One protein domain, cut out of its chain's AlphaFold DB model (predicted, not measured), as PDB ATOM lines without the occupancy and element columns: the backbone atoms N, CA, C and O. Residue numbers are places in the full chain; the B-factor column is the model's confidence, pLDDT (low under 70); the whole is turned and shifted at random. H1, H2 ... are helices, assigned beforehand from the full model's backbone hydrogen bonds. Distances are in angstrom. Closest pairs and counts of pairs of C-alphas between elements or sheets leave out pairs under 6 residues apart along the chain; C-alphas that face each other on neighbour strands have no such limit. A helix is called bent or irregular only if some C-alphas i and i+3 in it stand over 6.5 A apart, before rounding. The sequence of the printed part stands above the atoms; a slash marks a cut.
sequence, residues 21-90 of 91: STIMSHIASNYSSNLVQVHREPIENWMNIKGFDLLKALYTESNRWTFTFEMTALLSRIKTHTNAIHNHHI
ATOM      1  N   SER A  21      89.350 142.943 125.486       92.88
ATOM      2  CA  SER A  21      89.658 144.343 125.166       92.88
ATOM      3  C   SER A  21      90.602 144.981 126.189       92.88
ATOM      4  O   SER A  21      91.422 145.816 125.816       92.88
ATOM      5  N   THR A  22      90.531 144.566 127.458       95.25
ATOM      6  CA  THR A  22      91.394 145.063 128.539       95.25
ATOM      7  C   THR A  22      92.843 144.639 128.328       95.25
ATOM      8  O   THR A  22      93.731 145.490 128.341       95.25
ATOM      9  N   ILE A  23      93.096 143.352 128.063       94.94
ATOM     10  CA  ILE A  23      94.462 142.879 127.788       94.94
ATOM     11  C   ILE A  23      95.025 143.515 126.508       94.94
ATOM     12  O   ILE A  23      96.177 143.937 126.482       94.94
ATOM     13  N   MET A  24      94.195 143.694 125.478       94.00
ATOM     14  CA  MET A  24      94.587 144.383 124.246       94.00
ATOM     15  C   MET A  24      94.935 145.862 124.477       94.00
ATOM     16  O   MET A  24      95.884 146.354 123.872       94.00
ATOM     17  N   SER A  25      94.203 146.580 125.345       94.25
ATOM     18  CA  SER A  25      94.575 147.940 125.783       94.25
ATOM     19  C   SER A  25      95.945 147.949 126.446       94.25
ATOM     20  O   SER A  25      96.792 148.751 126.071       94.25
ATOM     21  N   HIS A  26      96.179 147.035 127.391       95.62
ATOM     22  CA  HIS A  26      97.464 146.945 128.076       95.62
ATOM     23  C   HIS A  26      98.617 146.705 127.099       95.62
ATOM     24  O   HIS A  26      99.626 147.397 127.189       95.62
ATOM     25  N   ILE A  27      98.464 145.791 126.137       94.38
ATOM     26  CA  ILE A  27      99.486 145.541 125.111       94.38
ATOM     27  C   ILE A  27      99.751 146.811 124.292       94.38
ATOM     28  O   ILE A  27     100.902 147.213 124.152       94.38
ATOM     29  N   ALA A  28      98.699 147.474 123.806       93.12
ATOM     30  CA  ALA A  28      98.832 148.691 123.003       93.12
ATOM     31  C   ALA A  28      99.500 149.851 123.765       93.12
ATOM     32  O   ALA A  28     100.174 150.672 123.153       93.12
ATOM     33  N   SER A  29      99.319 149.934 125.087       94.56
ATOM     34  CA  SER A  29      99.928 150.980 125.918       94.56
ATOM     35  C   SER A  29     101.364 150.676 126.353       94.56
ATOM     36  O   SER A  29     102.104 151.607 126.648       94.56
ATOM     37  N   ASN A  30     101.760 149.400 126.431       96.00
ATOM     38  CA  ASN A  30     103.080 148.997 126.940       96.00
ATOM     39  C   ASN A  30     104.099 148.687 125.835       96.00
ATOM     40  O   ASN A  30     105.297 148.645 126.111       96.00
ATOM     41  N   TYR A  31     103.653 148.481 124.594       93.38
ATOM     42  CA  TYR A  31     104.524 148.199 123.456       93.38
ATOM     43  C   TYR A  31     104.316 149.217 122.341       93.38
ATOM     44  O   TYR A  31     103.199 149.638 122.056       93.38
ATOM     45  N   SER A  32     105.410 149.598 121.683       89.50
ATOM     46  CA  SER A  32     105.355 150.521 120.555       89.50
ATOM     47  C   SER A  32     104.713 149.864 119.325       89.50
ATOM     48  O   SER A  32     104.863 148.662 119.088       89.50
ATOM     49  N   SER A  33     104.027 150.667 118.509       84.88
ATOM     50  CA  SER A  33     103.266 150.214 117.333       84.88
ATOM     51  C   SER A  33     104.129 149.619 116.213       84.88
ATOM     52  O   SER A  33     103.623 148.888 115.363       84.88
ATOM     53  N   ASN A  34     105.437 149.895 116.219       85.44
ATOM     54  CA  ASN A  34     106.414 149.248 115.339       85.44
ATOM     55  C   ASN A  34     106.756 147.809 115.770       85.44
ATOM     56  O   ASN A  34     107.302 147.063 114.963       85.44
ATOM     57  N   LEU A  35     106.463 147.430 117.020       87.69
ATOM     58  CA  LEU A  35     106.686 146.083 117.548       87.69
ATOM     59  C   LEU A  35     105.392 145.263 117.577       87.69
ATOM     60  O   LEU A  35     105.404 144.094 117.197       87.69
ATOM     61  N   VAL A  36     104.285 145.860 118.030       90.38
ATOM     62  CA  VAL A  36     102.983 145.189 118.124       90.38
ATOM     63  C   VAL A  36     101.884 146.097 117.592       90.38
ATOM     64  O   VAL A  36     101.687 147.206 118.084       90.38
ATOM     65  N   GLN A  37     101.115 145.594 116.627       90.44
ATOM     66  CA  GLN A  37      99.890 146.239 116.164       90.44
ATOM     67  C   GLN A  37      98.677 145.523 116.750       90.44
ATOM     68  O   GLN A  37      98.535 144.305 116.642       90.44
ATOM     69  N   VAL A  38      97.800 146.290 117.394       91.81
ATOM     70  CA  VAL A  38      96.594 145.769 118.040       91.81
ATOM     71  C   VAL A  38      95.381 146.145 117.200       91.81
ATOM     72  O   VAL A  38      95.059 147.320 117.049       91.81
ATOM     73  N   HIS A  39      94.670 145.134 116.704       91.50
ATOM     74  CA  HIS A  39      93.440 145.309 115.936       91.50
ATOM     75  C   HIS A  39      92.256 144.744 116.714       91.50
ATOM     76  O   HIS A  39      92.211 143.547 116.993       91.50
ATOM     77  N   ARG A  40      91.305 145.604 117.086       90.19
ATOM     78  CA  ARG A  40      90.099 145.212 117.832       90.19
ATOM     79  C   ARG A  40      88.955 144.854 116.897       90.19
ATOM     80  O   ARG A  40      88.920 145.278 115.744       90.19
ATOM     81  N   GLU A  41      87.996 144.108 117.432       88.81
ATOM     82  CA  GLU A  41      86.715 143.905 116.765       88.81
ATOM     83  C   GLU A  41      85.985 145.248 116.608       88.81
ATOM     84  O   GLU A  41      85.940 146.036 117.559       88.81
ATOM     85  N   PRO A  42      85.422 145.541 115.425       90.69
ATOM     86  CA  PRO A  42      84.818 146.834 115.138       90.69
ATOM     87  C   PRO A  42      83.373 146.899 115.655       90.69
ATOM     88  O   PRO A  42      82.434 147.026 114.871       90.69
ATOM     89  N   ILE A  43      83.196 146.821 116.978       91.00
ATOM     90  CA  ILE A  43      81.874 146.807 117.630       91.00
ATOM     91  C   ILE A  43      81.026 148.014 117.206       91.00
ATOM     92  O   ILE A  43      79.845 147.870 116.908       91.00
ATOM     93  N   GLU A  44      81.640 149.196 117.105       91.88
ATOM     94  CA  GLU A  44      80.974 150.433 116.669       91.88
ATOM     95  C   GLU A  44      80.358 150.312 115.272       91.88
ATOM     96  O   GLU A  44      79.245 150.785 115.045       91.88
ATOM     97  N   ASN A  45      81.024 149.604 114.354       91.75
ATOM     98  CA  ASN A  45      80.491 149.371 113.012       91.75
ATOM     99  C   ASN A  45      79.262 148.459 113.049       91.75
ATOM    100  O   ASN A  45      78.379 148.592 112.208       91.75
ATOM    101  N   TRP A  46      79.199 147.525 113.999       94.88
ATOM    102  CA  TRP A  46      78.056 146.625 114.158       94.88
ATOM    103  C   TRP A  46      76.874 147.308 114.857       94.88
ATOM    104  O   TRP A  46      75.729 146.942 114.602       94.88
ATOM    105  N   MET A  47      77.139 148.319 115.690       95.50
ATOM    106  CA  MET A  47      76.109 149.145 116.335       95.50
ATOM    107  C   MET A  47      75.524 150.220 115.408       95.50
ATOM    108  O   MET A  47      74.479 150.791 115.711       95.50
ATOM    109  N   ASN A  48      76.182 150.522 114.285       95.31
ATOM    110  CA  ASN A  48      75.709 151.536 113.348       95.31
ATOM    111  C   ASN A  48      76.041 151.199 111.887       95.31
ATOM    112  O   ASN A  48      76.983 151.723 111.287       95.31
ATOM    113  N   ILE A  49      75.195 150.376 111.273       92.94
ATOM    114  CA  ILE A  49      75.203 150.116 109.836       92.94
ATOM    115  C   ILE A  49      74.193 151.055 109.181       92.94
ATOM    116  O   ILE A  49      73.018 150.726 109.041       92.94
ATOM    117  N   LYS A  50      74.651 152.249 108.785       92.69
ATOM    118  CA  LYS A  50      73.808 153.283 108.146       92.69
ATOM    119  C   LYS A  50      72.548 153.624 108.968       92.69
ATOM    120  O   LYS A  50      71.459 153.742 108.416       92.69
ATOM    121  N   GLY A  51      72.696 153.761 110.285       94.75
ATOM    122  CA  GLY A  51      71.603 154.043 111.221       94.75
ATOM    123  C   GLY A  51      70.925 152.801 111.809       94.75
ATOM    124  O   GLY A  51      70.036 152.951 112.641       94.75
ATOM    125  N   PHE A  52      71.333 151.591 111.413       96.19
ATOM    126  CA  PHE A  52      70.804 150.341 111.956       96.19
ATOM    127  C   PHE A  52      71.780 149.677 112.936       96.19
ATOM    128  O   PHE A  52      72.922 149.385 112.580       96.19
ATOM    129  N   ASP A  53      71.312 149.397 114.151       97.62
ATOM    130  CA  ASP A  53      72.074 148.687 115.181       97.62
ATOM    131  C   ASP A  53      71.886 147.170 115.033       97.62
ATOM    132  O   ASP A  53      70.945 146.572 115.566       97.62
ATOM    133  N   LEU A  54      72.781 146.547 114.262       96.88
ATOM    134  CA  LEU A  54      72.736 145.113 113.981       96.88
ATOM    135  C   LEU A  54      73.088 144.277 115.217       96.88
ATOM    136  O   LEU A  54      72.550 143.183 115.387       96.88
ATOM    137  N   LEU A  55      73.957 144.787 116.093       96.06
ATOM    138  CA  LEU A  55      74.298 144.110 117.341       96.06
ATOM    139  C   LEU A  55      73.087 144.046 118.276       96.06
ATOM    140  O   LEU A  55      72.799 142.996 118.848       96.06
ATOM    141  N   LYS A  56      72.329 145.137 118.395       97.19
ATOM    142  CA  LYS A  56      71.059 145.133 119.125       97.19
ATOM    143  C   LYS A  56      70.054 144.181 118.485       97.19
ATOM    144  O   LYS A  56      69.435 143.408 119.210       97.19
ATOM    145  N   ALA A  57      69.932 144.189 117.156       97.00
ATOM    146  CA  ALA A  57      69.019 143.303 116.431       97.00
ATOM    147  C   ALA A  57      69.308 141.809 116.682       97.00
ATOM    148  O   ALA A  57      68.375 141.023 116.853       97.00
ATOM    149  N   LEU A  58      70.586 141.425 116.782       96.81
ATOM    150  CA  LEU A  58      71.002 140.079 117.191       96.81
ATOM    151  C   LEU A  58      70.452 139.705 118.572       96.81
ATOM    152  O   LEU A  58      69.925 138.608 118.741       96.81
ATOM    153  N   TYR A  59      70.575 140.599 119.556       95.25
ATOM    154  CA  TYR A  59      70.121 140.324 120.920       95.25
ATOM    155  C   TYR A  59      68.595 140.356 121.070       95.25
ATOM    156  O   TYR A  59      68.070 139.682 121.952       95.25
ATOM    157  N   THR A  60      67.876 141.111 120.234       97.44
ATOM    158  CA  THR A  60      66.407 141.205 120.306       97.44
ATOM    159  C   THR A  60      65.689 140.127 119.497       97.44
ATOM    160  O   THR A  60      64.663 139.622 119.936       97.44
ATOM    161  N   GLU A  61      66.205 139.769 118.319       97.00
ATOM    162  CA  GLU A  61      65.570 138.840 117.374       97.00
ATOM    163  C   GLU A  61      66.607 137.881 116.759       97.00
ATOM    164  O   GLU A  61      66.773 137.784 115.539       97.00
ATOM    165  N   SER A  62      67.324 137.147 117.610       95.62
ATOM    166  CA  SER A  62      68.442 136.282 117.203       95.62
ATOM    167  C   SER A  62      68.098 135.336 116.045       95.62
ATOM    168  O   SER A  62      68.838 135.273 115.066       95.62
ATOM    169  N   ASN A  63      66.929 134.687 116.062       96.75
ATOM    170  CA  ASN A  63      66.485 133.793 114.981       96.75
ATOM    171  C   ASN A  63      66.522 134.442 113.586       96.75
ATOM    172  O   ASN A  63      66.784 133.762 112.596       96.75
ATOM    173  N   ARG A  64      66.270 135.753 113.494       97.62
ATOM    174  CA  ARG A  64      66.275 136.494 112.228       97.62
ATOM    175  C   ARG A  64      67.661 137.014 111.856       97.62
ATOM    176  O   ARG A  64      67.972 137.078 110.662       97.62
ATOM    177  N   TRP A  65      68.450 137.416 112.853       97.62
ATOM    178  CA  TRP A  65      69.653 138.232 112.659       97.62
ATOM    179  C   TRP A  65      70.978 137.505 112.885       97.62
ATOM    180  O   TRP A  65      71.993 138.024 112.430       97.62
ATOM    181  N   THR A  66      71.000 136.308 113.488       97.31
ATOM    182  CA  THR A  66      72.241 135.554 113.755       97.31
ATOM    183  C   THR A  66      73.093 135.386 112.504       97.31
ATOM    184  O   THR A  66      74.237 135.822 112.483       97.31
ATOM    185  N   PHE A  67      72.538 134.837 111.420       97.50
ATOM    186  CA  PHE A  67      73.307 134.632 110.187       97.50
ATOM    187  C   PHE A  67      73.872 135.945 109.623       97.50
ATOM    188  O   PHE A  67      75.034 136.017 109.227       97.50
ATOM    189  N   THR A  68      73.057 137.002 109.606       97.00
ATOM    190  CA  THR A  68      73.472 138.317 109.103       97.00
ATOM    191  C   THR A  68      74.576 138.925 109.966       97.00
ATOM    192  O   THR A  68      75.547 139.461 109.424       97.00
ATOM    193  N   PHE A  69      74.454 138.825 111.290       96.56
ATOM    194  CA  PHE A  69      75.466 139.301 112.223       96.56
ATOM    195  C   PHE A  69      76.778 138.532 112.060       96.56
ATOM    196  O   PHE A  69      77.808 139.162 111.836       96.56
ATOM    197  N   GLU A  70      76.741 137.197 112.070       95.31
ATOM    198  CA  GLU A  70      77.937 136.358 111.940       95.31
ATOM    199  C   GLU A  70      78.672 136.610 110.616       95.31
ATOM    200  O   GLU A  70      79.891 136.790 110.596       95.31
ATOM    201  N   MET A  71      77.942 136.734 109.500       96.94
ATOM    202  CA  MET A  71      78.543 137.068 108.204       96.94
ATOM    203  C   MET A  71      79.174 138.470 108.204       96.94
ATOM    204  O   MET A  71      80.266 138.672 107.670       96.94
ATOM    205  N   THR A  72      78.518 139.448 108.833       95.19
ATOM    206  CA  THR A  72      79.046 140.816 108.960       95.19
ATOM    207  C   THR A  72      80.306 140.849 109.829       95.19
ATOM    208  O   THR A  72      81.303 141.477 109.456       95.19
ATOM    209  N   ALA A  73      80.294 140.136 110.958       93.69
ATOM    210  CA  ALA A  73      81.432 140.005 111.857       93.69
ATOM    211  C   ALA A  73      82.621 139.349 111.139       93.69
ATOM    212  O   ALA A  73      83.727 139.900 111.159       93.69
ATOM    213  N   LEU A  74      82.390 138.252 110.411       94.56
ATOM    214  CA  LEU A  74      83.407 137.565 109.614       94.56
ATOM    215  C   LEU A  74      84.031 138.481 108.553       94.56
ATOM    216  O   LEU A  74      85.255 138.619 108.502       94.56
ATOM    217  N   LEU A  75      83.212 139.147 107.735       94.94
ATOM    218  CA  LEU A  75      83.700 140.063 106.698       94.94
ATOM    219  C   LEU A  75      84.509 141.219 107.294       94.94
ATOM    220  O   LEU A  75      85.543 141.606 106.747       94.94
ATOM    221  N   SER A  76      84.071 141.749 108.438       92.94
ATOM    222  CA  SER A  76      84.799 142.808 109.135       92.94
ATOM    223  C   SER A  76      86.171 142.336 109.636       92.94
ATOM    224  O   SER A  76      87.152 143.066 109.499       92.94
ATOM    225  N   ARG A  77      86.271 141.088 110.118       91.38
ATOM    226  CA  ARG A  77      87.530 140.465 110.549       91.38
ATOM    227  C   ARG A  77      88.484 140.271 109.370       91.38
ATOM    228  O   ARG A  77      89.640 140.681 109.455       91.38
ATOM    229  N   ILE A  78      87.991 139.730 108.251       92.56
ATOM    230  CA  ILE A  78      88.774 139.559 107.014       92.56
ATOM    231  C   ILE A  78      89.333 140.906 106.550       92.56
ATOM    232  O   ILE A  78      90.533 141.025 106.326       92.56
ATOM    233  N   LYS A  79      88.487 141.942 106.472       91.62
ATOM    234  CA  LYS A  79      88.912 143.289 106.069       91.62
ATOM    235  C   LYS A  79      90.029 143.830 106.965       91.62
ATOM    236  O   LYS A  79      91.008 144.370 106.458       91.62
ATOM    237  N   THR A  80      89.904 143.664 108.279       89.31
ATOM    238  CA  THR A  80      90.927 144.087 109.244       89.31
ATOM    239  C   THR A  80      92.252 143.361 109.024       89.31
ATOM    240  O   THR A  80      93.292 144.015 108.974       89.31
ATOM    241  N   HIS A  81      92.234 142.039 108.829       87.88
ATOM    242  CA  HIS A  81      93.456 141.270 108.575       87.88
ATOM    243  C   HIS A  81      94.112 141.629 107.238       87.88
ATOM    244  O   HIS A  81      95.327 141.810 107.191       87.88
ATOM    245  N   THR A  82      93.329 141.797 106.170       88.50
ATOM    246  CA  THR A  82      93.853 142.217 104.864       88.50
ATOM    247  C   THR A  82      94.492 143.604 104.943       88.50
ATOM    248  O   THR A  82      95.582 143.806 104.413       88.50
ATOM    249  N   ASN A  83      93.860 144.546 105.650       86.19
ATOM    250  CA  ASN A  83      94.408 145.889 105.847       86.19
ATOM    251  C   ASN A  83      95.695 145.876 106.680       86.19
ATOM    252  O   ASN A  83      96.632 146.596 106.349       86.19
ATOM    253  N   ALA A  84      95.753 145.056 107.734       82.25
ATOM    254  CA  ALA A  84      96.954 144.906 108.551       82.25
ATOM    255  C   ALA A  84      98.136 144.413 107.704       82.25
ATOM    256  O   ALA A  84      99.206 145.012 107.732       82.25
ATOM    257  N   ILE A  85      97.924 143.386 106.873       78.06
ATOM    258  CA  ILE A  85      98.954 142.873 105.958       78.06
ATOM    259  C   ILE A  85      99.359 143.943 104.935       78.06
ATOM    260  O   ILE A  85     100.547 144.173 104.724       78.06
ATOM    261  N   HIS A  86      98.393 144.622 104.310       75.62
ATOM    262  CA  HIS A  86      98.673 145.613 103.269       75.62
ATOM    263  C   HIS A  86      99.484 146.809 103.787       75.62
ATOM    264  O   HIS A  86     100.488 147.168 103.177       75.62
ATOM    265  N   ASN A  87      99.109 147.378 104.936       66.88
ATOM    266  CA  ASN A  87      99.790 148.537 105.524       66.88
ATOM    267  C   ASN A  87     101.244 148.242 105.934       66.88
ATOM    268  O   ASN A  87     102.044 149.164 106.059       66.88
ATOM    269  N   HIS A  88     101.604 146.970 106.112       61.91
ATOM    270  CA  HIS A  88     102.977 146.553 106.381       61.91
ATOM    271  C   HIS A  88     103.866 146.454 105.135       61.91
ATOM    272  O   HIS A  88     105.081 146.466 105.279       61.91
ATOM    273  N   HIS A  89     103.306 146.359 103.923       52.38
ATOM    274  CA  HIS A  89     104.093 146.252 102.685       52.38
ATOM    275  C   HIS A  89     104.479 147.610 102.071       52.38
ATOM    276  O   HIS A  89     105.240 147.638 101.105       52.38
ATOM    277  N   ILE A  90     103.957 148.720 102.603       46.12
ATOM    278  CA  ILE A  90     104.153 150.086 102.074       46.12
ATOM    279  C   ILE A  90     105.141 150.900 102.945       46.12
ATOM    280  O   ILE A  90     105.426 152.060 102.653       46.12
TER     281      ILE A  90
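AT A GLANCE: This is residues 21 to 90 of the 91 residues of a protein of Adineta steineri (UniProt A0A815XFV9). One long helix, H4, runs along the length of the domain; the short helix H3 folds back on its first residues as a helical hairpin, and the short helix H2 lies farther along H4, with Trp 46 nearest to Ala 73. From H2 a long extended link, residues 31 to 42, runs back beside H4, and H1 lies beyond that link, apart from H4. The printed part has 70 residues with four named helices, in the order H1, H2, H3, H4, and no named strand; the class is all helix. The whole is loose, with a radius of gyration of the C-alphas of 15.0 A, and elongated, spanning 42 by 27 by 19 A.

IN THESE COORDINATES: H4, residues 62 to 88, is the longest helix, with 27 residues and 37.6 A from first to last C-alpha; C-alpha 62 is at (68.442, 136.282, 117.203) and C-alpha 88 at (102.977, 146.553, 106.381). H4 is irregular: C-alphas 64 and 67 are 7.6 A apart, and its line is a rough one. H3, residues 54 to 60, measures 9.8 A, and H2, residues 43 to 47, measures 6.4 A. H1, residues 21 to 30, measures 14.3 A and begins with C-alpha 21 at (89.658, 144.343, 125.166).

HOW THE PARTS SIT: H3 and H4 touch and form a helical hairpin, with the C-alphas of Leu 58 and Trp 65 the closest, 5.1 A apart. H4 touches H3 with residues 64 to 69 alone. The two run opposite ways at a shallow tilt of 29 degrees. H2 and H3 touch only at the corner by their link, where the closest C-alphas, those of Met 47 and Leu 55, are 5.4 A apart. H2 and H4 are close but not clearly touching, their closest C-alphas being those of Trp 46 and Ala 73 at 7.8 A. H1 is apart from H2, H3 and H4. Each O i to N i+4 pair is within hydrogen-bond range in H1, H2 and H3, and 21 of 23 are in H4.

THE WHOLE: The two C-alphas farthest apart are those of Asn 63 and Ile 90, at 43.0 A. The printed part has no cut. The link from H1 to H2, 12 residues, is long; that from H2 to H3, 6 residues, is short, and that from H3 to H4, 1 residue, is tight. Residues 59 to 64, of which 62 to 64 belong to H4, stand free. The mean pLDDT of the printed part is 90.8, and residues 87 to 90 are under 70.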